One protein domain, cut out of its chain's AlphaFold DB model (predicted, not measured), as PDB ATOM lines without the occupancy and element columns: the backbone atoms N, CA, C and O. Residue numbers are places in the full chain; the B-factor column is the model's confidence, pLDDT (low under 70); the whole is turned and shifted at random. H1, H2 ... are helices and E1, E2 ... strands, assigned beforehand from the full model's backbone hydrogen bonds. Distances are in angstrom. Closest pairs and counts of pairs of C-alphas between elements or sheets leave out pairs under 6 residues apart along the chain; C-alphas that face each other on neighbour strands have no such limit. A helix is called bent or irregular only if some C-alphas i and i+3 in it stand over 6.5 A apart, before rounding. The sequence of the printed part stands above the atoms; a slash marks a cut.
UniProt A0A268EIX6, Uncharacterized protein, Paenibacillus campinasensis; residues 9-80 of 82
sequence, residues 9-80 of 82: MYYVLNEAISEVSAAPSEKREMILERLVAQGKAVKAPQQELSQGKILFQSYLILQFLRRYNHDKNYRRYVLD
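Overview. This is residues 9 to 80 of the 82 residues of an uncharacterized protein of Paenibacillus campinasensis (UniProt A0A268EIX6). A small sheet of three short strands has H2 across one face, with H1 packed on H2 on that same side, while the link from E2 to H3 runs out away from the sheet and the long helix H3 folds back from there, its residues 64 to 69 reaching the sheet. Residues 50 to 56, at the turn of this arm, stick out and stand free. The printed part has 72 residues with three named helices and three named strands, in the order E1, H1, H2, E2, H3, E3; the sheet's order is E2, E1, E3, antiparallel throughout, and the class is mixed, helices and strands. The whole is only just compact, close to loose, with a radius of gyration of the C-alphas of 13.3 A, and only just elongated, spanning 40 by 27 by 19 A.

Arrangement. E1, residues 9 to 13, is the inner strand. E3, residues 74 to 79, is its antiparallel neighbour at 145 degrees; N 10 and O 77 are within hydrogen-bond range at 2.8 A, N 12 and O 75 at 2.9 A. E2, residues 41 to 43, is its other antiparallel neighbour, at 164 degrees, with N 11 and O 42 at 2.8 A. H2, residues 25 to 37, is on the sheet at a height of 9.4 A, making two layers, helix on one face of a sheet. It lies over E2, E1 and, only just, E3 with 3 of its C-alphas, and runs across the strands, at 74 degrees to E2 on the local plane. The closest C-alphas of H2 and E2, those of Leu 35 and Ala 41, are 5.1 A apart. H1, residues 17 to 21, is on the same face and touches H2, which meets it with residues 28 to 32 alone; the closest C-alphas, of Val 20 and Arg 28, are 5.7 A apart. H3, residues 54 to 70, only grazes the sheet, with residues 64 to 69; its closest C-alpha pair with E3 is Tyr 68 and Tyr 74, 6.5 A. H3 is apart from H1 and H2. E2, H3 and E3 form a split strand-helix-strand unit, two strands running the same way with E1 between them, its crossover right-handed. Every O i to N i+4 pair is within hydrogen-bond range in H1, but 7 of 9 in H2 and 12 of 13 in H3.

Along the chain. E1 begins at C-alpha 9, (20.530, 18.440, -39.844), and is 13.4 A long. H2 is 19.4 A long and irregular, C-alphas 26 and 29 being 7.1 A apart. H3, 23.9 A long, begins at C-alpha 54, (34.576, 6.610, -37.604). E3, 15.5 A long, ends at C-alpha 79, (19.998, 24.537, -41.070).

Size, cuts and confidence. The C-alphas farthest apart, of Ala 22 and Gly 52, are 40.9 A apart. The printed part has no cut; the link from E2 to H3, 10 residues, is short and the other links are tight. Mean pLDDT of the printed part is 83.6, with residues 47 to 55 and residue 80 under 70.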
ATOM      1  N   MET A   9      21.700  19.154 -39.342       87.44
ATOM      2  CA  MET A   9      20.530  18.440 -39.844       87.44
ATOM      3  C   MET A   9      19.605  18.064 -38.688       87.44
ATOM      4  O   MET A   9      20.043  17.544 -37.663       87.44
ATOM      5  N   TYR A  10      18.315  18.298 -38.887       90.12
ATOM      6  CA  TYR A  10      17.240  17.958 -37.967       90.12
ATOM      7  C   TYR A  10      16.173  17.149 -38.704       90.12
ATOM      8  O   TYR A  10      15.949  17.322 -39.901       90.12
ATOM      9  N   TYR A  11      15.489  16.276 -37.980       91.62
ATOM     10  CA  TYR A  11      14.267  15.616 -38.420       91.62
ATOM     11  C   TYR A  11      13.135  16.146 -37.554       91.62
ATOM     12  O   TYR A  11      13.119  15.910 -36.350       91.62
ATOM     13  N   VAL A  12      12.222  16.907 -38.148       93.06
ATOM     14  CA  VAL A  12      11.149  17.618 -37.437       93.06
ATOM     15  C   VAL A  12       9.824  16.943 -37.750       93.06
ATOM     16  O   VAL A  12       9.581  16.610 -38.908       93.06
ATOM     17  N   LEU A  13       8.961  16.748 -36.757       93.50
ATOM     18  CA  LEU A  13       7.612  16.249 -37.002       93.50
ATOM     19  C   LEU A  13       6.854  17.181 -37.956       93.50
ATOM     20  O   LEU A  13       6.945  18.406 -37.857       93.50
ATOM     21  N   ASN A  14       6.060  16.604 -38.856       92.25
ATOM     22  CA  ASN A  14       5.286  17.361 -39.841       92.25
ATOM     23  C   ASN A  14       4.342  18.385 -39.198       92.25
ATOM     24  O   ASN A  14       4.108  19.435 -39.783       92.25
ATOM     25  N   GLU A  15       3.827  18.113 -37.999       92.88
ATOM     26  CA  GLU A  15       2.992  19.060 -37.248       92.88
ATOM     27  C   GLU A  15       3.757  20.311 -36.785       92.88
ATOM     28  O   GLU A  15       3.179  21.389 -36.691       92.88
ATOM     29  N   ALA A  16       5.065  20.192 -36.543       91.81
ATOM     30  CA  ALA A  16       5.907  21.256 -36.004       91.81
ATOM     31  C   ALA A  16       6.732  21.980 -37.084       91.81
ATOM     32  O   ALA A  16       7.371  22.996 -36.807       91.81
ATOM     33  N   ILE A  17       6.721  21.499 -38.333       89.31
ATOM     34  CA  ILE A  17       7.512  22.089 -39.427       89.31
ATOM     35  C   ILE A  17       7.098  23.533 -39.748       89.31
ATOM     36  O   ILE A  17       7.926  24.363 -40.137       89.31
ATOM     37  N   SER A  18       5.816  23.848 -39.565       89.69
ATOM     38  CA  SER A  18       5.271  25.188 -39.777       89.69
ATOM     39  C   SER A  18       5.869  26.194 -38.792       89.69
ATOM     40  O   SER A  18       6.158  27.320 -39.181       89.69
ATOM     41  N   GLU A  19       6.151  25.778 -37.550       90.00
ATOM     42  CA  GLU A  19       6.788  26.634 -36.538       90.00
ATOM     43  C   GLU A  19       8.212  27.035 -36.946       90.00
ATOM     44  O   GLU A  19       8.635  28.166 -36.712       90.00
ATOM     45  N   VAL A  20       8.950  26.118 -37.578       89.62
ATOM     46  CA  VAL A  20      10.327  26.363 -38.032       89.62
ATOM     47  C   VAL A  20      10.342  27.234 -39.288       89.62
ATOM     48  O   VAL A  20      11.114  28.186 -39.381       89.62
ATOM     49  N   SER A  21       9.488  26.918 -40.264       86.56
ATOM     50  CA  SER A  21       9.461  27.611 -41.560       86.56
ATOM     51  C   SER A  21       8.914  29.038 -41.474       86.56
ATOM     52  O   SER A  21       9.417  29.915 -42.176       86.56
ATOM     53  N   ALA A  22       7.952  29.291 -40.580       89.12
ATOM     54  CA  ALA A  22       7.415  30.628 -40.332       89.12
ATOM     55  C   ALA A  22       8.377  31.536 -39.546       89.12
ATOM     56  O   ALA A  22       8.183  32.751 -39.495       89.12
ATOM     57  N   ALA A  23       9.410  30.970 -38.917       87.94
ATOM     58  CA  ALA A  23      10.326  31.733 -38.092       87.94
ATOM     59  C   ALA A  23      11.418  32.457 -38.905       87.94
ATOM     60  O   ALA A  23      11.902  31.919 -39.913       87.94
ATOM     61  N   PRO A  24      11.878  33.633 -38.431       87.81
ATOM     62  CA  PRO A  24      13.056  34.308 -38.974       87.81
ATOM     63  C   PRO A  24      14.291  33.411 -38.884       87.81
ATOM     64  O   PRO A  24      14.462  32.734 -37.869       87.81
ATOM     65  N   SER A  25      15.166  33.449 -39.894       83.38
ATOM     66  CA  SER A  25      16.364  32.597 -39.996       83.38
ATOM     67  C   SER A  25      17.198  32.566 -38.709       83.38
ATOM     68  O   SER A  25      17.530  31.487 -38.229       83.38
ATOM     69  N   GLU A  26      17.415  33.727 -38.087       84.56
ATOM     70  CA  GLU A  26      18.165  33.902 -36.829       84.56
ATOM     71  C   GLU A  26      17.567  33.142 -35.634       84.56
ATOM     72  O   GLU A  26      18.265  32.791 -34.686       84.56
ATOM     73  N   LYS A  27      16.256  32.873 -35.658       88.50
ATOM     74  CA  LYS A  27      15.529  32.185 -34.581       88.50
ATOM     75  C   LYS A  27      15.267  30.713 -34.882       88.50
ATOM     76  O   LYS A  27      14.802  29.995 -33.996       88.50
ATOM     77  N   ARG A  28      15.552  30.244 -36.102       88.62
ATOM     78  CA  ARG A  28      15.249  28.865 -36.517       88.62
ATOM     79  C   ARG A  28      16.032  27.842 -35.716       88.62
ATOM     80  O   ARG A  28      15.450  26.839 -35.322       88.62
ATOM     81  N   GLU A  29      17.301  28.112 -35.413       89.19
ATOM     82  CA  GLU A  29      18.102  27.221 -34.568       89.19
ATOM     83  C   GLU A  29      17.495  27.076 -33.169       89.19
ATOM     84  O   GLU A  29      17.246  25.964 -32.713       89.19
ATOM     85  N   MET A  30      17.171  28.197 -32.520       90.94
ATOM     86  CA  MET A  30      16.560  28.197 -31.190       90.94
ATOM     87  C   MET A  30      15.227  27.434 -31.174       90.94
ATOM     88  O   MET A  30      14.946  26.688 -30.237       90.94
ATOM     89  N   ILE A  31      14.404  27.596 -32.213       92.00
ATOM     90  CA  ILE A  31      13.130  26.876 -32.336       92.00
ATOM     91  C   ILE A  31      13.366  25.385 -32.556       92.00
ATOM     92  O   ILE A  31      12.701  24.578 -31.914       92.00
ATOM     93  N   LEU A  32      14.317  25.003 -33.409       91.88
ATOM     94  CA  LEU A  32      14.669  23.600 -33.635       91.88
ATOM     95  C   LEU A  32      15.151  22.931 -32.347       91.88
ATOM     96  O   LEU A  32      14.647  21.868 -31.999       91.88
ATOM     97  N   GLU A  33      16.052  23.565 -31.597       92.69
ATOM     98  CA  GLU A  33      16.528  23.044 -30.308       92.69
ATOM     99  C   GLU A  33      15.387  22.960 -29.275       92.69
ATOM    100  O   GLU A  33      15.267  21.965 -28.556       92.69
ATOM    101  N   ARG A  34      14.465  23.935 -29.259       94.12
ATOM    102  CA  ARG A  34      13.242  23.859 -28.440       94.12
ATOM    103  C   ARG A  34      12.363  22.671 -28.834       94.12
ATOM    104  O   ARG A  34      11.859  21.974 -27.958       94.12
ATOM    105  N   LEU A  35      12.164  22.431 -30.129       93.56
ATOM    106  CA  LEU A  35      11.378  21.296 -30.622       93.56
ATOM    107  C   LEU A  35      12.050  19.961 -30.293       93.56
ATOM    108  O   LEU A  35      11.347  18.999 -29.989       93.56
ATOM    109  N   VAL A  36      13.385  19.904 -30.282       92.94
ATOM    110  CA  VAL A  36      14.128  18.728 -29.805       92.94
ATOM    111  C   VAL A  36      13.844  18.475 -28.328       92.94
ATOM    112  O   VAL A  36      13.492  17.356 -27.962       92.94
ATOM    113  N   ALA A  37      13.901  19.510 -27.486       92.75
ATOM    114  CA  ALA A  37      13.579  19.388 -26.062       92.75
ATOM    115  C   ALA A  37      12.125  18.942 -25.808       92.75
ATOM    116  O   ALA A  37      11.848  18.259 -24.826       92.75
ATOM    117  N   GLN A  38      11.199  19.292 -26.705       93.25
ATOM    118  CA  GLN A  38       9.793  18.873 -26.654       93.25
ATOM    119  C   GLN A  38       9.537  17.483 -27.260       93.25
ATOM    120  O   GLN A  38       8.390  17.042 -27.290       93.25
ATOM    121  N   GLY A  39      10.561  16.804 -27.790       91.88
ATOM    122  CA  GLY A  39      10.404  15.522 -28.487       91.88
ATOM    123  C   GLY A  39       9.713  15.625 -29.852       91.88
ATOM    124  O   GLY A  39       9.329  14.608 -30.422       91.88
ATOM    125  N   LYS A  40       9.561  16.842 -30.389       92.62
ATOM    126  CA  LYS A  40       8.951  17.120 -31.700       92.62
ATOM    127  C   LYS A  40       9.961  17.201 -32.841       92.62
ATOM    128  O   LYS A  40       9.586  17.270 -34.011       92.62
ATOM    129  N   ALA A  41      11.245  17.226 -32.516       92.94
ATOM    130  CA  ALA A  41      12.326  17.153 -33.479       92.94
ATOM    131  C   ALA A  41      13.457  16.285 -32.934       92.94
ATOM    132  O   ALA A  41      13.574  16.059 -31.732       92.94
ATOM    133  N   VAL A  42      14.318  15.811 -33.825       90.69
ATOM    134  CA  VAL A  42      15.506  15.047 -33.468       90.69
ATOM    135  C   VAL A  42      16.693  15.596 -34.240       90.69
ATOM    136  O   VAL A  42      16.642  15.746 -35.461       90.69
ATOM    137  N   LYS A  43      17.774  15.905 -33.526       89.69
ATOM    138  CA  LYS A  43      19.024  16.378 -34.120       89.69
ATOM    139  C   LYS A  43      19.809  15.196 -34.677       89.69
ATOM    140  O   LYS A  43      20.023  14.208 -33.974       89.69
ATOM    141  N   ALA A  44      20.227  15.292 -35.934       84.31
ATOM    142  CA  ALA A  44      21.055  14.263 -36.536       84.31
ATOM    143  C   ALA A  44      22.450  14.262 -35.885       84.31
ATOM    144  O   ALA A  44      23.018  15.335 -35.657       84.31
ATOM    145  N   PRO A  45      23.022  13.079 -35.602       77.81
ATOM    146  CA  PRO A  45      24.394  12.989 -35.134       77.81
ATOM    147  C   PRO A  45      25.344  13.549 -36.197       77.81
ATOM    148  O   PRO A  45      25.289  13.153 -37.362       77.81
ATOM    149  N   GLN A  46      26.214  14.477 -35.799       72.12
ATOM    150  CA  GLN A  46      27.282  14.979 -36.662       72.12
ATOM    151  C   GLN A  46      28.472  14.016 -36.599       72.12
ATOM    152  O   GLN A  46      28.810  13.521 -35.524       72.12
ATOM    153  N   GLN A  47      29.098  13.729 -37.746       63.88
ATOM    154  CA  GLN A  47      30.367  13.002 -37.743       63.88
ATOM    155  C   GLN A  47      31.440  13.906 -37.146       63.88
ATOM    156  O   GLN A  47      31.861  14.880 -37.769       63.88
ATOM    157  N   GLU A  48      31.919  13.557 -35.960       59.66
ATOM    158  CA  GLU A  48      33.174  14.101 -35.472       59.66
ATOM    159  C   GLU A  48      34.295  13.280 -36.111       59.66
ATOM    160  O   GLU A  48      34.434  12.083 -35.854       59.66
ATOM    161  N   LEU A  49      35.084  13.915 -36.983       52.97
ATOM    162  CA  LEU A  49      36.266  13.341 -37.636       52.97
ATOM    163  C   LEU A  49      37.384  13.095 -36.605       52.97
ATOM    164  O   LEU A  49      38.442  13.713 -36.647       52.97
ATOM    165  N   SER A  50      37.147  12.204 -35.646       52.94
ATOM    166  CA  SER A  50      38.145  11.749 -34.687       52.94
ATOM    167  C   SER A  50      38.604  10.349 -35.100       52.94
ATOM    168  O   SER A  50      37.798   9.419 -35.188       52.94
ATOM    169  N   GLN A  51      39.900  10.215 -35.403       55.22
ATOM    170  CA  GLN A  51      40.528   9.151 -36.211       55.22
ATOM    171  C   GLN A  51      40.355   7.688 -35.731       55.22
ATOM    172  O   GLN A  51      40.838   6.782 -36.400       55.22
ATOM    173  N   GLY A  52      39.635   7.410 -34.640       55.84
ATOM    174  CA  GLY A  52      39.445   6.050 -34.106       55.84
ATOM    175  C   GLY A  52      37.999   5.550 -33.993       55.84
ATOM    176  O   GLY A  52      37.794   4.367 -33.739       55.84
ATOM    177  N   LYS A  53      36.979   6.405 -34.168       58.00
ATOM    178  CA  LYS A  53      35.557   6.036 -33.933       58.00
ATOM    179  C   LYS A  53      34.669   6.091 -35.180       58.00
ATOM    180  O   LYS A  53      33.456   5.904 -35.086       58.00
ATOM    181  N   ILE A  54      35.274   6.305 -36.347       64.00
ATOM    182  CA  ILE A  54      34.576   6.610 -37.604       64.00
ATOM    183  C   ILE A  54      33.613   5.487 -38.016       64.00
ATOM    184  O   ILE A  54      32.483   5.779 -38.399       64.00
ATOM    185  N   LEU A  55      33.998   4.211 -37.894       67.38
ATOM    186  CA  LEU A  55      33.135   3.088 -38.298       67.38
ATOM    187  C   LEU A  55      31.879   2.960 -37.422       67.38
ATOM    188  O   LEU A  55      30.771   2.846 -37.945       67.38
ATOM    189  N   PHE A  56      32.025   3.040 -36.096       71.75
ATOM    190  CA  PHE A  56      30.891   2.934 -35.172       71.75
ATOM    191  C   PHE A  56      29.954   4.145 -35.269       71.75
ATOM    192  O   PHE A  56      28.736   3.987 -35.315       71.75
ATOM    193  N   GLN A  57      30.511   5.357 -35.378       70.81
ATOM    194  CA  GLN A  57      29.707   6.561 -35.589       70.81
ATOM    195  C   GLN A  57      28.965   6.527 -36.930       70.81
ATOM    196  O   GLN A  57      27.792   6.886 -36.986       70.81
ATOM    197  N   SER A  58      29.605   6.032 -37.994       74.69
ATOM    198  CA  SER A  58      28.954   5.881 -39.300       74.69
ATOM    199  C   SER A  58      27.796   4.888 -39.245       74.69
ATOM    200  O   SER A  58      26.742   5.153 -39.817       74.69
ATOM    201  N   TYR A  59      27.945   3.782 -38.506       81.69
ATOM    202  CA  TYR A  59      26.853   2.832 -38.284       81.69
ATOM    203  C   TYR A  59      25.664   3.477 -37.554       81.69
ATOM    204  O   TYR A  59      24.526   3.335 -37.998       81.69
ATOM    205  N   LEU A  60      25.914   4.231 -36.478       79.12
ATOM    206  CA  LEU A  60      24.857   4.935 -35.740       79.12
ATOM    207  C   LEU A  60      24.129   5.967 -36.609       79.12
ATOM    208  O   LEU A  60      22.901   6.029 -36.584       79.12
ATOM    209  N   ILE A  61      24.870   6.735 -37.410       81.75
ATOM    210  CA  ILE A  61      24.293   7.700 -38.353       81.75
ATOM    211  C   ILE A  61      23.454   6.981 -39.408       81.75
ATOM    212  O   ILE A  61      22.331   7.396 -39.671       81.75
ATOM    213  N   LEU A  62      23.938   5.878 -39.983       81.88
ATOM    214  CA  LEU A  62      23.175   5.105 -40.966       81.88
ATOM    215  C   LEU A  62      21.869   4.562 -40.381       81.88
ATOM    216  O   LEU A  62      20.829   4.668 -41.027       81.88
ATOM    217  N   GLN A  63      21.892   4.027 -39.158       85.12
ATOM    218  CA  GLN A  63      20.679   3.553 -38.482       85.12
ATOM    219  C   GLN A  63      19.706   4.699 -38.190       85.12
ATOM    220  O   GLN A  63      18.500   4.565 -38.404       85.12
ATOM    221  N   PHE A  64      20.231   5.847 -37.761       85.94
ATOM    222  CA  PHE A  64      19.451   7.060 -37.555       85.94
ATOM    223  C   PHE A  64      18.771   7.524 -38.850       85.94
ATOM    224  O   PHE A  64      17.550   7.667 -38.896       85.94
ATOM    225  N   LEU A  65      19.545   7.694 -39.925       83.06
ATOM    226  CA  LEU A  65      19.040   8.112 -41.232       83.06
ATOM    227  C   LEU A  65      18.028   7.102 -41.774       83.06
ATOM    228  O   LEU A  65      16.992   7.504 -42.290       83.06
ATOM    229  N   ARG A  66      18.281   5.797 -41.621       85.44
ATOM    230  CA  ARG A  66      17.348   4.746 -42.044       85.44
ATOM    231  C   ARG A  66      16.022   4.834 -41.296       85.44
ATOM    232  O   ARG A  66      14.975   4.674 -41.913       85.44
ATOM    233  N   ARG A  67      16.041   5.111 -39.992       86.38
ATOM    234  CA  ARG A  67      14.814   5.274 -39.209       86.38
ATOM    235  C   ARG A  67      14.010   6.481 -39.684       86.38
ATOM    236  O   ARG A  67      12.842   6.330 -40.020       86.38
ATOM    237  N   TYR A  68      14.633   7.655 -39.742       85.38
ATOM    238  CA  TYR A  68      13.895   8.903 -39.945       85.38
ATOM    239  C   TYR A  68      13.690   9.299 -41.415       85.38
ATOM    240  O   TYR A  68      12.763  10.050 -41.694       85.38
ATOM    241  N   ASN A  69      14.466   8.781 -42.378       82.38
ATOM    242  CA  ASN A  69      14.157   8.980 -43.808       82.38
ATOM    243  C   ASN A  69      12.938   8.173 -44.266       82.38
ATOM    244  O   ASN A  69      12.285   8.563 -45.230       82.38
ATOM    245  N   HIS A  70      12.653   7.041 -43.621       84.44
ATOM    246  CA  HIS A  70      11.488   6.218 -43.945       84.44
ATOM    247  C   HIS A  70      10.255   6.566 -43.096       84.44
ATOM    248  O   HIS A  70       9.151   6.124 -43.421       84.44
ATOM    249  N   ASP A  71      10.418   7.362 -42.036       88.81
ATOM    250  CA  ASP A  71       9.317   7.791 -41.182       88.81
ATOM    251  C   ASP A  71       8.568   8.967 -41.819       88.81
ATOM    252  O   ASP A  71       9.045  10.101 -41.850       88.81
ATOM    253  N   LYS A  72       7.358   8.692 -42.314       89.69
ATOM    254  CA  LYS A  72       6.505   9.689 -42.975       89.69
ATOM    255  C   LYS A  72       6.072  10.821 -42.047       89.69
ATOM    256  O   LYS A  72       5.619  11.843 -42.554       89.69
ATOM    257  N   ASN A  73       6.177  10.650 -40.728       92.00
ATOM    258  CA  ASN A  73       5.798  11.672 -39.754       92.00
ATOM    259  C   ASN A  73       6.863  12.756 -39.596       92.00
ATOM    260  O   ASN A  73       6.547  13.831 -39.092       92.00
ATOM    261  N   TYR A  74       8.097  12.492 -40.032       91.12
ATOM    262  CA  TYR A  74       9.210  13.424 -39.930       91.12
ATOM    263  C   TYR A  74       9.592  13.995 -41.292       91.12
ATOM    264  O   TYR A  74       9.561  13.323 -42.323       91.12
ATOM    265  N   ARG A  75      10.032  15.250 -41.286       90.25
ATOM    266  CA  ARG A  75      10.622  15.929 -42.433       90.25
ATOM    267  C   ARG A  75      12.051  16.340 -42.109       90.25
ATOM    268  O   ARG A  75      12.327  16.932 -41.065       90.25
ATOM    269  N   ARG A  76      12.962  16.048 -43.038       89.81
ATOM    270  CA  ARG A  76      14.354  16.493 -42.967       89.81
ATOM    271  C   ARG A  76      14.418  18.012 -43.118       89.81
ATOM    272  O   ARG A  76      13.924  18.555 -44.104       89.81
ATOM    273  N   TYR A  77      15.072  18.667 -42.170       88.38
ATOM    274  CA  TYR A  77      15.343  20.094 -42.160       88.38
ATOM    275  C   TYR A  77      16.853  20.316 -42.035       88.38
ATOM    276  O   TYR A  77      17.489  19.781 -41.128       88.38
ATOM    277  N   VAL A  78      17.435  21.080 -42.957       86.25
ATOM    278  CA  VAL A  78      18.858  21.435 -42.928       86.25
ATOM    279  C   VAL A  78      18.952  22.904 -42.557       86.25
ATOM    280  O   VAL A  78      18.340  23.752 -43.202       86.25
ATOM    281  N   LEU A  79      19.660  23.185 -41.470       82.75
ATOM    282  CA  LEU A  79      19.998  24.537 -41.070       82.75
ATOM    283  C   LEU A  79      21.346  24.875 -41.709       82.75
ATOM    284  O   LEU A  79      22.386  24.390 -41.254       82.75
ATOM    285  N   ASP A  80      21.306  25.658 -42.782       69.69
ATOM    286  CA  ASP A  80      22.507  26.229 -43.379       69.69
ATOM    287  C   ASP A  80      23.044  27.334 -42.463       69.69
ATOM    288  O   ASP A  80      22.289  28.188 -41.991       69.69
TER     289      ASP A  80